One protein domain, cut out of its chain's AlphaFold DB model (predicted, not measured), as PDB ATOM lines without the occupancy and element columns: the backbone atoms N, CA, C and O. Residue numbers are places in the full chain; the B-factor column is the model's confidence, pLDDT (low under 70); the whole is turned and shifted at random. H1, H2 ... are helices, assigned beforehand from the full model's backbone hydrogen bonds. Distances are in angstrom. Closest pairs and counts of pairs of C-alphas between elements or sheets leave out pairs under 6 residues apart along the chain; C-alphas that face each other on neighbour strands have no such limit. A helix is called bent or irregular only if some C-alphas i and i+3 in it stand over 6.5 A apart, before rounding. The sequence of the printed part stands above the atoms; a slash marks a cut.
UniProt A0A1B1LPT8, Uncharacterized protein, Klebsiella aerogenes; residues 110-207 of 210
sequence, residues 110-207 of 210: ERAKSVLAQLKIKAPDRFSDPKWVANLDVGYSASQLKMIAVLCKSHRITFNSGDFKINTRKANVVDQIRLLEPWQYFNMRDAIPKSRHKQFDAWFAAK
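Overview. This is residues 110 to 207 of the 210 residues of an uncharacterized protein of Klebsiella aerogenes (UniProt A0A1B1LPT8). Two groups of helices stand at the two ends of an elongated body, with H4 in the middle between them: H1 with H2 and H3 at one end, H5 and the helical hairpin of H6 and H7 toward the other. After H4 a long stretch, residues 155 to 170, runs back past the middle to H5. The printed part has 98 residues with seven named helices, H1 to H7 in order along the chain, and no named strand; the class is all helix. The whole is compact, with a radius of gyration of the C-alphas of 13.3 A, and spans 39 by 25 by 21 A.

Arrangement. H1, residues 110 to 122, touches H2, residues 124 to 127, with residues 116 to 120 alone; the closest C-alphas are those of Lys 120 and Phe 127, 4.6 A apart. With residues 112 to 116 alone H1 touches H3, residues 131 to 138, at a shallow tilt of 20 degrees, opposite ways; the closest C-alphas, of Lys 113 and Val 133, are 6.7 A apart. H2 and H3 meet only through their link. H4, residues 142 to 154, only just touches H1, with 3 pairs of C-alphas within 8 A, the closest those of Leu 119 and Cys 152, 7.2 A apart; the tilt is steep, 66 degrees. With residues 142 to 143 alone H4 touches H5, residues 171 to 178; the closest C-alphas are those of Ala 142 and Ile 177, 5.7 A apart. H6, residues 182 to 191, and H7, residues 194 to 207, form a helical hairpin at a shallow tilt of 2 degrees; their closest C-alphas, of Pro 182 and Phe 204, are 5.7 A apart. H6 only just touches H4, with 3 pairs of C-alphas within 8 A, the closest those of Lys 146 and Gln 184, 7.6 A apart; they stand about perpendicular, at 78 degrees. H5 and H7 are close but not clearly touching, with C-alphas 178 and 200 at 7.8 A. H1 and H7 are apart. Every O i to N i+4 pair is within hydrogen-bond range in H1, H4 and H5; the counts are 4 of 6 in H6, 8 of 10 in H7 and 1 of 4 in H3, where 4 of 5 O i to N i+3 pairs are, and H2 is too short for an O i to N i+4 pair.

Along the chain. H1 begins at C-alpha 110, (-4.214, 4.104, 11.470); it and H4 each measure 18.4 A from first to last C-alpha. H6 measures 14.8 A, and H7 20.2 A, ending at C-alpha 207, (-21.090, -5.027, 40.539). Both are irregular: C-alphas 187 and 190 are 7.7 A apart, C-alphas 195 and 198 7.2 A.

Size, cuts and confidence. The two C-alphas farthest apart, of Ile 121 and Ala 206, are 39.7 A apart. The link from H4 to H5 is long, with 16 residues, and the other links are tight. The printed part has no cut. The mean pLDDT of the printed part is 93.9, and no printed residue is under 70.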
ATOM      1  N   GLU A 110      -3.539   3.766  12.729       91.44
ATOM      2  CA  GLU A 110      -4.214   4.104  11.470       91.44
ATOM      3  C   GLU A 110      -5.728   3.899  11.550       91.44
ATOM      4  O   GLU A 110      -6.490   4.792  11.172       91.44
ATOM      5  N   ARG A 111      -6.186   2.775  12.116       92.69
ATOM      6  CA  ARG A 111      -7.620   2.544  12.343       92.69
ATOM      7  C   ARG A 111      -8.230   3.583  13.269       92.69
ATOM      8  O   ARG A 111      -9.280   4.138  12.951       92.69
ATOM      9  N   ALA A 112      -7.562   3.895  14.377       95.44
ATOM     10  CA  ALA A 112      -8.036   4.916  15.301       95.44
ATOM     11  C   ALA A 112      -8.117   6.298  14.628       95.44
ATOM     12  O   ALA A 112      -9.116   7.001  14.783       95.44
ATOM     13  N   LYS A 113      -7.115   6.667  13.813       95.44
ATOM     14  CA  LYS A 113      -7.138   7.894  12.995       95.44
ATOM     15  C   LYS A 113      -8.297   7.893  11.996       95.44
ATOM     16  O   LYS A 113      -8.989   8.901  11.893       95.44
ATOM     17  N   SER A 114      -8.547   6.777  11.311       95.44
ATOM     18  CA  SER A 114      -9.673   6.630  10.379       95.44
ATOM     19  C   SER A 114     -11.023   6.826  11.077       95.44
ATOM     20  O   SER A 114     -11.867   7.581  10.593       95.44
ATOM     21  N   VAL A 115     -11.209   6.230  12.260       96.94
ATOM     22  CA  VAL A 115     -12.415   6.427  13.081       96.94
ATOM     23  C   VAL A 115     -12.600   7.903  13.443       96.94
ATOM     24  O   VAL A 115     -13.688   8.450  13.264       96.94
ATOM     25  N   LEU A 116     -11.544   8.568  13.914       97.25
ATOM     26  CA  LEU A 116     -11.609   9.986  14.276       97.25
ATOM     27  C   LEU A 116     -11.868  10.894  13.069       97.25
ATOM     28  O   LEU A 116     -12.619  11.857  13.192       97.25
ATOM     29  N   ALA A 117     -11.298  10.585  11.903       97.06
ATOM     30  CA  ALA A 117     -11.562  11.320  10.669       97.06
ATOM     31  C   ALA A 117     -13.037  11.203  10.251       97.06
ATOM     32  O   ALA A 117     -13.670  12.206   9.925       97.06
ATOM     33  N   GLN A 118     -13.617  10.002  10.340       97.56
ATOM     34  CA  GLN A 118     -15.045   9.794  10.084       97.56
ATOM     35  C   GLN A 118     -15.923  10.546  11.092       97.56
ATOM     36  O   GLN A 118     -16.909  11.171  10.703       97.56
ATOM     37  N   LEU A 119     -15.561  10.539  12.378       97.62
ATOM     38  CA  LEU A 119     -16.279  11.290  13.411       97.62
ATOM     39  C   LEU A 119     -16.167  12.804  13.222       97.62
ATOM     40  O   LEU A 119     -17.148  13.505  13.440       97.62
ATOM     41  N   LYS A 120     -15.022  13.317  12.761       97.12
ATOM     42  CA  LYS A 120     -14.857  14.736  12.419       97.12
ATOM     43  C   LYS A 120     -15.833  15.177  11.325       97.12
ATOM     44  O   LYS A 120     -16.332  16.292  11.385       97.12
ATOM     45  N   ILE A 121     -16.118  14.307  10.356       96.69
ATOM     46  CA  ILE A 121     -17.089  14.574   9.285       96.69
ATOM     47  C   ILE A 121     -18.528  14.464   9.806       96.69
ATOM     48  O   ILE A 121     -19.363  15.304   9.489       96.69
ATOM     49  N   LYS A 122     -18.834  13.429  10.599       96.25
ATOM     50  CA  LYS A 122     -20.214  13.109  11.008       96.25
ATOM     51  C   LYS A 122     -20.704  13.832  12.271       96.25
ATOM     52  O   LYS A 122     -21.911  13.946  12.454       96.25
ATOM     53  N   ALA A 123     -19.792  14.301  13.119       95.44
ATOM     54  CA  ALA A 123     -20.051  15.036  14.361       95.44
ATOM     55  C   ALA A 123     -18.999  16.158  14.561       95.44
ATOM     56  O   ALA A 123     -18.197  16.117  15.508       95.44
ATOM     57  N   PRO A 124     -18.940  17.146  13.644       94.75
ATOM     58  CA  PRO A 124     -17.905  18.186  13.639       94.75
ATOM     59  C   PRO A 124     -17.943  19.090  14.880       94.75
ATOM     60  O   PRO A 124     -16.896  19.569  15.319       94.75
ATOM     61  N   ASP A 125     -19.115  19.272  15.489       94.56
ATOM     62  CA  ASP A 125     -19.311  20.017  16.739       94.56
ATOM     63  C   ASP A 125     -18.522  19.408  17.912       94.56
ATOM     64  O   ASP A 125     -18.087  20.123  18.815       94.56
ATOM     65  N   ARG A 126     -18.290  18.088  17.892       92.69
ATOM     66  CA  ARG A 126     -17.537  17.368  18.932       92.69
ATOM     67  C   ARG A 126     -16.098  17.051  18.537       92.69
ATOM     68  O   ARG A 126     -15.231  17.044  19.415       92.69
ATOM     69  N   PHE A 127     -15.840  16.767  17.258       95.88
ATOM     70  CA  PHE A 127     -14.578  16.181  16.776       95.88
ATOM     71  C   PHE A 127     -13.739  17.072  15.848       95.88
ATOM     72  O   PHE A 127     -12.740  16.610  15.300       95.88
ATOM     73  N   SER A 128     -14.088  18.351  15.685       93.69
ATOM     74  CA  SER A 128     -13.255  19.314  14.940       93.69
ATOM     75  C   SER A 128     -11.908  19.606  15.615       93.69
ATOM     76  O   SER A 128     -10.925  19.870  14.919       93.69
ATOM     77  N   ASP A 129     -11.854  19.518  16.945       95.56
ATOM     78  CA  ASP A 129     -10.675  19.835  17.753       95.56
ATOM     79  C   ASP A 129      -9.502  18.856  17.489       95.56
ATOM     80  O   ASP A 129      -9.665  17.637  17.643       95.56
ATOM     81  N   PRO A 130      -8.294  19.346  17.143       93.56
ATOM     82  CA  PRO A 130      -7.132  18.497  16.874       93.56
ATOM     83  C   PRO A 130      -6.678  17.657  18.079       93.56
ATOM     84  O   PRO A 130      -5.977  16.655  17.889       93.56
ATOM     85  N   LYS A 131      -7.108  17.987  19.308       95.25
ATOM     86  CA  LYS A 131      -6.788  17.208  20.514       95.25
ATOM     87  C   LYS A 131      -7.196  15.743  20.406       95.25
ATOM     88  O   LYS A 131      -6.586  14.903  21.057       95.25
ATOM     89  N   TRP A 132      -8.224  15.420  19.617       96.12
ATOM     90  CA  TRP A 132      -8.655  14.033  19.432       96.12
ATOM     91  C   TRP A 132      -7.534  13.198  18.827       96.12
ATOM     92  O   TRP A 132      -7.184  12.160  19.372       96.12
ATOM     93  N   VAL A 133      -6.888  13.691  17.772       94.62
ATOM     94  CA  VAL A 133      -5.755  12.985  17.163       94.62
ATOM     95  C   VAL A 133      -4.552  12.976  18.108       94.62
ATOM     96  O   VAL A 133      -3.948  11.922  18.294       94.62
ATOM     97  N   ALA A 134      -4.255  14.096  18.778       93.81
ATOM     98  CA  ALA A 134      -3.155  14.173  19.748       93.81
ATOM     99  C   ALA A 134      -3.325  13.190  20.929       93.81
ATOM    100  O   ALA A 134      -2.358  12.613  21.432       93.81
ATOM    101  N   ASN A 135      -4.567  12.928  21.345       95.19
ATOM    102  CA  ASN A 135      -4.876  11.996  22.429       95.19
ATOM    103  C   ASN A 135      -4.604  10.526  22.084       95.19
ATOM    104  O   ASN A 135      -4.542   9.702  22.999       95.19
ATOM    105  N   LEU A 136      -4.365  10.173  20.816       93.75
ATOM    106  CA  LEU A 136      -3.877   8.834  20.462       93.75
ATOM    107  C   LEU A 136      -2.513   8.535  21.110       93.75
ATOM    108  O   LEU A 136      -2.257   7.396  21.517       93.75
ATOM    109  N   ASP A 137      -1.674   9.556  21.294       90.31
ATOM    110  CA  ASP A 137      -0.325   9.410  21.844       90.31
ATOM    111  C   ASP A 137      -0.296   9.518  23.373       90.31
ATOM    112  O   ASP A 137       0.421   8.761  24.031       90.31
ATOM    113  N   VAL A 138      -1.140  10.360  23.974       91.12
ATOM    114  CA  VAL A 138      -1.192  10.529  25.443       91.12
ATOM    115  C   VAL A 138      -2.231   9.643  26.143       91.12
ATOM    116  O   VAL A 138      -2.104   9.358  27.336       91.12
ATOM    117  N   GLY A 139      -3.225   9.151  25.405       94.06
ATOM    118  CA  GLY A 139      -4.350   8.364  25.901       94.06
ATOM    119  C   GLY A 139      -5.547   9.204  26.346       94.06
ATOM    120  O   GLY A 139      -5.420  10.352  26.766       94.06
ATOM    121  N   TYR A 140      -6.722   8.588  26.272       95.94
ATOM    122  CA  TYR A 140      -8.015   9.199  26.564       95.94
ATOM    123  C   TYR A 140      -8.429   9.001  28.019       95.94
ATOM    124  O   TYR A 140      -7.959   8.094  28.710       95.94
ATOM    125  N   SER A 141      -9.369   9.820  28.477       95.56
ATOM    126  CA  SER A 141     -10.179   9.495  29.646       95.56
ATOM    127  C   SER A 141     -11.247   8.447  29.301       95.56
ATOM    128  O   SER A 141     -11.592   8.248  28.132       95.56
ATOM    129  N   ALA A 142     -11.813   7.788  30.314       95.06
ATOM    130  CA  ALA A 142     -12.901   6.837  30.089       95.06
ATOM    131  C   ALA A 142     -14.154   7.532  29.529       95.06
ATOM    132  O   ALA A 142     -14.809   6.987  28.643       95.06
ATOM    133  N   SER A 143     -14.444   8.764  29.962       94.75
ATOM    134  CA  SER A 143     -15.557   9.553  29.416       94.75
ATOM    135  C   SER A 143     -15.358   9.916  27.942       94.75
ATOM    136  O   SER A 143     -16.303   9.835  27.159       94.75
ATOM    137  N   GLN A 144     -14.135  10.280  27.542       95.56
ATOM    138  CA  GLN A 144     -13.819  10.564  26.139       95.56
ATOM    139  C   GLN A 144     -13.992   9.319  25.267       95.56
ATOM    140  O   GLN A 144     -14.636   9.396  24.222       95.56
ATOM    141  N   LEU A 145     -13.470   8.168  25.703       95.75
ATOM    142  CA  LEU A 145     -13.602   6.936  24.928       95.75
ATOM    143  C   LEU A 145     -15.055   6.449  24.865       95.75
ATOM    144  O   LEU A 145     -15.507   6.014  23.809       95.75
ATOM    145  N   LYS A 146     -15.816   6.602  25.957       95.00
ATOM    146  CA  LYS A 146     -17.262   6.351  25.968       95.00
ATOM    147  C   LYS A 146     -17.978   7.209  24.926       95.00
ATOM    148  O   LYS A 146     -18.828   6.694  24.206       95.00
ATOM    149  N   MET A 147     -17.630   8.492  24.817       95.06
ATOM    150  CA  MET A 147     -18.223   9.387  23.820       95.06
ATOM    151  C   MET A 147     -17.892   8.956  22.386       95.06
ATOM    152  O   MET A 147     -18.796   8.910  21.556       95.06
ATOM    153  N   ILE A 148     -16.636   8.576  22.113       96.31
ATOM    154  CA  ILE A 148     -16.235   7.995  20.820       96.31
ATOM    155  C   ILE A 148     -17.092   6.762  20.516       96.31
ATOM    156  O   ILE A 148     -17.724   6.706  19.467       96.31
ATOM    157  N   ALA A 149     -17.177   5.808  21.446       94.62
ATOM    158  CA  ALA A 149     -17.922   4.566  21.250       94.62
ATOM    159  C   ALA A 149     -19.416   4.811  20.962       94.62
ATOM    160  O   ALA A 149     -19.990   4.190  20.064       94.62
ATOM    161  N   VAL A 150     -20.046   5.733  21.698       94.06
ATOM    162  CA  VAL A 150     -21.459   6.099  21.508       94.06
ATOM    163  C   VAL A 150     -21.687   6.733  20.138       94.06
ATOM    164  O   VAL A 150     -22.608   6.322  19.431       94.06
ATOM    165  N   LEU A 151     -20.844   7.687  19.739       95.25
ATOM    166  CA  LEU A 151     -21.002   8.382  18.460       95.25
ATOM    167  C   LEU A 151     -20.629   7.492  17.268       95.25
ATOM    168  O   LEU A 151     -21.280   7.539  16.227       95.25
ATOM    169  N   CYS A 152     -19.661   6.588  17.418       95.75
ATOM    170  CA  CYS A 152     -19.420   5.552  16.418       95.75
ATOM    171  C   CYS A 152     -20.663   4.681  16.212       95.75
ATOM    172  O   CYS A 152     -21.070   4.453  15.071       95.75
ATOM    173  N   LYS A 153     -21.309   4.248  17.302       94.25
ATOM    174  CA  LYS A 153     -22.539   3.452  17.229       94.25
ATOM    175  C   LYS A 153     -23.675   4.218  16.544       94.25
ATOM    176  O   LYS A 153     -24.318   3.650  15.663       94.25
ATOM    177  N   SER A 154     -23.910   5.485  16.899       95.62
ATOM    178  CA  SER A 154     -24.983   6.291  16.288       95.62
ATOM    179  C   SER A 154     -24.759   6.530  14.793       95.62
ATOM    180  O   SER A 154     -25.712   6.534  14.019       95.62
ATOM    181  N   HIS A 155     -23.503   6.665  14.368       95.69
ATOM    182  CA  HIS A 155     -23.139   6.944  12.980       95.69
ATOM    183  C   HIS A 155     -22.740   5.711  12.152       95.69
ATOM    184  O   HIS A 155     -22.278   5.871  11.011       95.69
ATOM    185  N   ARG A 156     -22.928   4.501  12.705       95.06
ATOM    186  CA  ARG A 156     -22.567   3.205  12.098       95.06
ATOM    187  C   ARG A 156     -21.098   3.134  11.658       95.06
ATOM    188  O   ARG A 156     -20.785   2.601  10.599       95.06
ATOM    189  N   ILE A 157     -20.201   3.700  12.460       94.81
ATOM    190  CA  ILE A 157     -18.751   3.592  12.281       94.81
ATOM    191  C   ILE A 157     -18.273   2.380  13.080       94.81
ATOM    192  O   ILE A 157     -18.556   2.275  14.275       94.81
ATOM    193  N   THR A 158     -17.529   1.479  12.441       91.88
ATOM    194  CA  THR A 158     -16.906   0.343  13.130       91.88
ATOM    195  C   THR A 158     -15.929   0.852  14.185       91.88
ATOM    196  O   THR A 158     -14.956   1.533  13.868       91.88
ATOM    197  N   PHE A 159     -16.186   0.509  15.446       92.12
ATOM    198  CA  PHE A 159     -15.367   0.906  16.584       92.12
ATOM    199  C   PHE A 159     -14.763  -0.321  17.259       92.12
ATOM    200  O   PHE A 159     -15.472  -1.271  17.587       92.12
ATOM    201  N   ASN A 160     -13.458  -0.267  17.510       92.38
ATOM    202  CA  ASN A 160     -12.746  -1.242  18.317       92.38
ATOM    203  C   ASN A 160     -11.980  -0.504  19.417       92.38
ATOM    204  O   ASN A 160     -11.086   0.292  19.132       92.38
ATOM    205  N   SER A 161     -12.305  -0.779  20.682       93.56
ATOM    206  CA  SER A 161     -11.642  -0.116  21.806       93.56
ATOM    207  C   SER A 161     -10.141  -0.391  21.865       93.56
ATOM    208  O   SER A 161      -9.396   0.476  22.303       93.56
ATOM    209  N   GLY A 162      -9.678  -1.554  21.396       92.38
ATOM    210  CA  GLY A 162      -8.259  -1.926  21.408       92.38
ATOM    211  C   GLY A 162      -7.374  -1.116  20.452       92.38
ATOM    212  O   GLY A 162      -6.147  -1.203  20.540       92.38
ATOM    213  N   ASP A 163      -7.977  -0.326  19.558       94.38
ATOM    214  CA  ASP A 163      -7.265   0.647  18.720       94.38
ATOM    215  C   ASP A 163      -6.977   1.959  19.477       94.38
ATOM    216  O   ASP A 163      -6.133   2.755  19.065       94.38
ATOM    217  N   PHE A 164      -7.638   2.167  20.617       95.69
ATOM    218  CA  PHE A 164      -7.477   3.319  21.497       95.69
ATOM    219  C   PHE A 164      -6.807   2.905  22.812       95.69
ATOM    220  O   PHE A 164      -6.631   1.727  23.114       95.69
ATOM    221  N   LYS A 165      -6.426   3.894  23.627       95.31
ATOM    222  CA  LYS A 165      -5.879   3.653  24.966       95.31
ATOM    223  C   LYS A 165      -6.449   4.620  25.990       95.31
ATOM    224  O   LYS A 165      -6.598   5.806  25.701       95.31
ATOM    225  N   ILE A 166      -6.715   4.127  27.194       95.75
ATOM    226  CA  ILE A 166      -7.129   4.930  28.343       95.75
ATOM    227  C   ILE A 166      -5.913   5.220  29.222       95.75
ATOM    228  O   ILE A 166      -5.170   4.315  29.610       95.75
ATOM    229  N   ASN A 167      -5.719   6.489  29.575       93.94
ATOM    230  CA  ASN A 167      -4.628   6.914  30.442       93.94
ATOM    231  C   ASN A 167      -5.006   6.787  31.925       93.94
ATOM    232  O   ASN A 167      -5.502   7.723  32.549       93.94
ATOM    233  N   THR A 168      -4.713   5.631  32.517       93.56
ATOM    234  CA  THR A 168      -5.005   5.341  33.932       93.56
ATOM    235  C   THR A 168      -3.947   5.867  34.911       93.56
ATOM    236  O   THR A 168      -3.900   5.401  36.050       93.56
ATOM    237  N   ARG A 169      -3.045   6.772  34.495       90.94
ATOM    238  CA  ARG A 169      -2.062   7.385  35.414       90.94
ATOM    239  C   ARG A 169      -2.712   8.406  36.345       90.94
ATOM    240  O   ARG A 169      -2.226   8.617  37.447       90.94
ATOM    241  N   LYS A 170      -3.803   9.035  35.905       90.50
ATOM    242  CA  LYS A 170      -4.536  10.029  36.693       90.50
ATOM    243  C   LYS A 170      -5.648   9.348  37.494       90.50
ATOM    244  O   LYS A 170      -6.435   8.591  36.924       90.50
ATOM    245  N   ALA A 171      -5.729   9.641  38.794       90.50
ATOM    246  CA  ALA A 171      -6.726   9.053  39.695       90.50
ATOM    247  C   ALA A 171      -8.165   9.301  39.208       90.50
ATOM    248  O   ALA A 171      -8.958   8.369  39.126       90.50
ATOM    249  N   ASN A 172      -8.454  10.512  38.728       94.00
ATOM    250  CA  ASN A 172      -9.771  10.852  38.193       94.00
ATOM    251  C   ASN A 172     -10.201   9.973  37.000       94.00
ATOM    252  O   ASN A 172     -11.387   9.700  36.841       94.00
ATOM    253  N   VAL A 173      -9.270   9.502  36.161       93.81
ATOM    254  CA  VAL A 173      -9.591   8.581  35.058       93.81
ATOM    255  C   VAL A 173      -9.929   7.192  35.596       93.81
ATOM    256  O   VAL A 173     -10.839   6.548  35.084       93.81
ATOM    257  N   VAL A 174      -9.239   6.739  36.647       94.31
ATOM    258  CA  VAL A 174      -9.559   5.478  37.337       94.31
ATOM    259  C   VAL A 174     -10.960   5.537  37.945       94.31
ATOM    260  O   VAL A 174     -11.722   4.581  37.808       94.31
ATOM    261  N   ASP A 175     -11.332   6.665  38.546       94.38
ATOM    262  CA  ASP A 175     -12.673   6.845  39.104       94.38
ATOM    263  C   ASP A 175     -13.742   6.898  38.008       94.38
ATOM    264  O   ASP A 175     -14.769   6.232  38.128       94.38
ATOM    265  N   GLN A 176     -13.474   7.560  36.875       95.25
ATOM    266  CA  GLN A 176     -14.367   7.500  35.711       95.25
ATOM    267  C   GLN A 176     -14.579   6.069  35.204       95.25
ATOM    268  O   GLN A 176     -15.694   5.738  34.807       95.25
ATOM    269  N   ILE A 177     -13.546   5.216  35.227       94.81
ATOM    270  CA  ILE A 177     -13.702   3.797  34.874       94.81
ATOM    271  C   ILE A 177     -14.670   3.130  35.849       94.81
ATOM    272  O   ILE A 177     -15.583   2.457  35.394       94.81
ATOM    273  N   ARG A 178     -14.525   3.333  37.165       94.19
ATOM    274  CA  ARG A 178     -15.397   2.711  38.184       94.19
ATOM    275  C   ARG A 178     -16.867   3.125  38.073       94.19
ATOM    276  O   ARG A 178     -17.737   2.348  38.467       94.19
ATOM    277  N   LEU A 179     -17.129   4.313  37.529       94.00
ATOM    278  CA  LEU A 179     -18.472   4.845  37.279       94.00
ATOM    279  C   LEU A 179     -19.148   4.269  36.025       94.00
ATOM    280  O   LEU A 179     -20.321   4.546  35.790       94.00
ATOM    281  N   LEU A 180     -18.443   3.484  35.209       92.50
ATOM    282  CA  LEU A 180     -19.045   2.840  34.044       92.50
ATOM    283  C   LEU A 180     -20.091   1.793  34.449       92.50
ATOM    284  O   LEU A 180     -20.073   1.220  35.544       92.50
ATOM    285  N   GLU A 181     -20.980   1.490  33.509       91.12
ATOM    286  CA  GLU A 181     -21.788   0.276  33.579       91.12
ATOM    287  C   GLU A 181     -20.946  -0.958  33.226       91.12
ATOM    288  O   GLU A 181     -20.032  -0.846  32.402       91.12
ATOM    289  N   PRO A 182     -21.246  -2.156  33.771       91.06
ATOM    290  CA  PRO A 182     -20.464  -3.359  33.480       91.06
ATOM    291  C   PRO A 182     -20.300  -3.622  31.979       91.06
ATOM    292  O   PRO A 182     -19.200  -3.897  31.510       91.06
ATOM    293  N   TRP A 183     -21.369  -3.461  31.194       87.62
ATOM    294  CA  TRP A 183     -21.303  -3.635  29.741       87.62
ATOM    295  C   TRP A 183     -20.417  -2.581  29.049       87.62
ATOM    296  O   TRP A 183     -19.748  -2.897  28.068       87.62
ATOM    297  N   GLN A 184     -20.361  -1.346  29.565       90.81
ATOM    298  CA  GLN A 184     -19.485  -0.289  29.041       90.81
ATOM    299  C   GLN A 184     -18.022  -0.605  29.328       90.81
ATOM    300  O   GLN A 184     -17.178  -0.418  28.455       90.81
ATOM    301  N   TYR A 185     -17.730  -1.110  30.529       93.38
ATOM    302  CA  TYR A 185     -16.395  -1.569  30.883       93.38
ATOM    303  C   TYR A 185     -15.919  -2.672  29.935       93.38
ATOM    304  O   TYR A 185     -14.859  -2.525  29.331       93.38
ATOM    305  N   PHE A 186     -16.708  -3.734  29.744       88.62
ATOM    306  CA  PHE A 186     -16.304  -4.845  28.876       88.62
ATOM    307  C   PHE A 186     -16.114  -4.414  27.416       88.62
ATOM    308  O   PHE A 186     -15.143  -4.829  26.791       88.62
ATOM    309  N   ASN A 187     -16.950  -3.503  26.909       87.81
ATOM    310  CA  ASN A 187     -16.800  -2.945  25.561       87.81
ATOM    311  C   ASN A 187     -15.582  -2.021  25.388       87.81
ATOM    312  O   ASN A 187     -15.218  -1.714  24.257       87.81
ATOM    313  N   MET A 188     -14.984  -1.531  26.477       92.94
ATOM    314  CA  MET A 188     -13.807  -0.651  26.449       92.94
ATOM    315  C   MET A 188     -12.559  -1.294  27.063       92.94
ATOM    316  O   MET A 188     -11.508  -0.654  27.138       92.94
ATOM    317  N   ARG A 189     -12.655  -2.554  27.503       93.88
ATOM    318  CA  ARG A 189     -11.625  -3.244  28.287       93.88
ATOM    319  C   ARG A 189     -10.284  -3.293  27.566       93.88
ATOM    320  O   ARG A 189      -9.244  -3.113  28.199       93.88
ATOM    321  N   ASP A 190     -10.300  -3.460  26.247       93.56
ATOM    322  CA  ASP A 190      -9.077  -3.548  25.446       93.56
ATOM    323  C   ASP A 190      -8.323  -2.216  25.335       93.56
ATOM    324  O   ASP A 190      -7.124  -2.221  25.058       93.56
ATOM    325  N   ALA A 191      -8.983  -1.085  25.613       94.88
ATOM    326  CA  ALA A 191      -8.322   0.214  25.719       94.88
ATOM    327  C   ALA A 191      -7.638   0.426  27.079       94.88
ATOM    328  O   ALA A 191      -6.820   1.335  27.235       94.88
ATOM    329  N   ILE A 192      -7.986  -0.367  28.094       95.19
ATOM    330  CA  ILE A 192      -7.423  -0.254  29.442       95.19
ATOM    331  C   ILE A 192      -6.082  -1.002  29.485       95.19
ATOM    332  O   ILE A 192      -5.987  -2.114  28.958       95.19
ATOM    333  N   PRO A 193      -5.039  -0.454  30.140       93.69
ATOM    334  CA  PRO A 193      -3.774  -1.159  30.309       93.69
ATOM    335  C   PRO A 193      -3.961  -2.547  30.932       93.69
ATOM    336  O   PRO A 193      -4.602  -2.682  31.976       93.69
ATOM    337  N   LYS A 194      -3.338  -3.572  30.334       92.88
ATOM    338  CA  LYS A 194      -3.458  -4.975  30.781       92.88
ATOM    339  C   LYS A 194      -3.133  -5.172  32.266       92.88
ATOM    340  O   LYS A 194      -3.777  -5.974  32.930       92.88
ATOM    341  N   SER A 195      -2.186  -4.404  32.812       93.81
ATOM    342  CA  SER A 195      -1.818  -4.444  34.238       93.81
ATOM    343  C   SER A 195      -2.970  -4.093  35.188       93.81
ATOM    344  O   SER A 195      -2.934  -4.460  36.359       93.81
ATOM    345  N   ARG A 196      -4.007  -3.402  34.701       93.81
ATOM    346  CA  ARG A 196      -5.193  -3.015  35.472       93.81
ATOM    347  C   ARG A 196      -6.380  -3.958  35.282       93.81
ATOM    348  O   ARG A 196      -7.340  -3.852  36.041       93.81
ATOM    349  N   HIS A 197      -6.328  -4.878  34.313       94.75
ATOM    350  CA  HIS A 197      -7.450  -5.768  33.986       94.75
ATOM    351  C   HIS A 197      -7.901  -6.577  35.198       94.75
ATOM    352  O   HIS A 197      -9.061  -6.483  35.565       94.75
ATOM    353  N   LYS A 198      -6.983  -7.254  35.903       95.19
ATOM    354  CA  LYS A 198      -7.324  -8.054  37.097       95.19
ATOM    355  C   LYS A 198      -8.105  -7.247  38.144       95.19
ATOM    356  O   LYS A 198      -9.081  -7.740  38.699       95.19
ATOM    357  N   GLN A 199      -7.683  -6.006  38.398       94.88
ATOM    358  CA  GLN A 199      -8.319  -5.121  39.375       94.88
ATOM    359  C   GLN A 199      -9.740  -4.728  38.947       94.88
ATOM    360  O   GLN A 199     -10.671  -4.822  39.745       94.88
ATOM    361  N   PHE A 200      -9.914  -4.267  37.707       95.12
ATOM    362  CA  PHE A 200     -11.218  -3.806  37.233       95.12
ATOM    363  C   PHE A 200     -12.173  -4.958  36.910       95.12
ATOM    364  O   PHE A 200     -13.363  -4.836  37.179       95.12
ATOM    365  N   ASP A 201     -11.673  -6.092  36.419       94.56
ATOM    366  CA  ASP A 201     -12.477  -7.296  36.194       94.56
ATOM    367  C   ASP A 201     -13.128  -7.753  37.507       94.56
ATOM    368  O   ASP A 201     -14.333  -7.987  37.541       94.56
ATOM    369  N   ALA A 202     -12.364  -7.787  38.605       93.50
ATOM    370  CA  ALA A 202     -12.895  -8.107  39.930       93.50
ATOM    371  C   ALA A 202     -13.946  -7.082  40.401       93.50
ATOM    372  O   ALA A 202     -15.015  -7.465  40.875       93.50
ATOM    373  N   TRP A 203     -13.678  -5.783  40.219       93.94
ATOM    374  CA  TRP A 203     -14.618  -4.706  40.558       93.94
ATOM    375  C   TRP A 203     -15.961  -4.848  39.826       93.94
ATOM    376  O   TRP A 203     -17.027  -4.768  40.437       93.94
ATOM    377  N   PHE A 204     -15.922  -5.094  38.516       93.81
ATOM    378  CA  PHE A 204     -17.125  -5.202  37.692       93.81
ATOM    379  C   PHE A 204     -17.844  -6.546  37.820       93.81
ATOM    380  O   PHE A 204     -19.065  -6.585  37.666       93.81
ATOM    381  N   ALA A 205     -17.134  -7.628  38.154       89.06
ATOM    382  CA  ALA A 205     -17.755  -8.901  38.517       89.06
ATOM    383  C   ALA A 205     -18.598  -8.771  39.798       89.06
ATOM    384  O   ALA A 205     -19.736  -9.239  39.838       89.06
ATOM    385  N   ALA A 206     -18.091  -8.054  40.808       87.31
ATOM    386  CA  ALA A 206     -18.822  -7.784  42.048       87.31
ATOM    387  C   ALA A 206     -20.030  -6.847  41.848       87.31
ATOM    388  O   ALA A 206     -21.031  -6.962  42.549       87.31
ATOM    389  N   LYS A 207     -19.968  -5.923  40.879       84.19
ATOM    390  CA  LYS A 207     -21.090  -5.027  40.539       84.19
ATOM    391  C   LYS A 207     -22.221  -5.743  39.784       84.19
ATOM    392  O   LYS A 207     -23.342  -5.268  39.813       84.19
TER     393      LYS A 207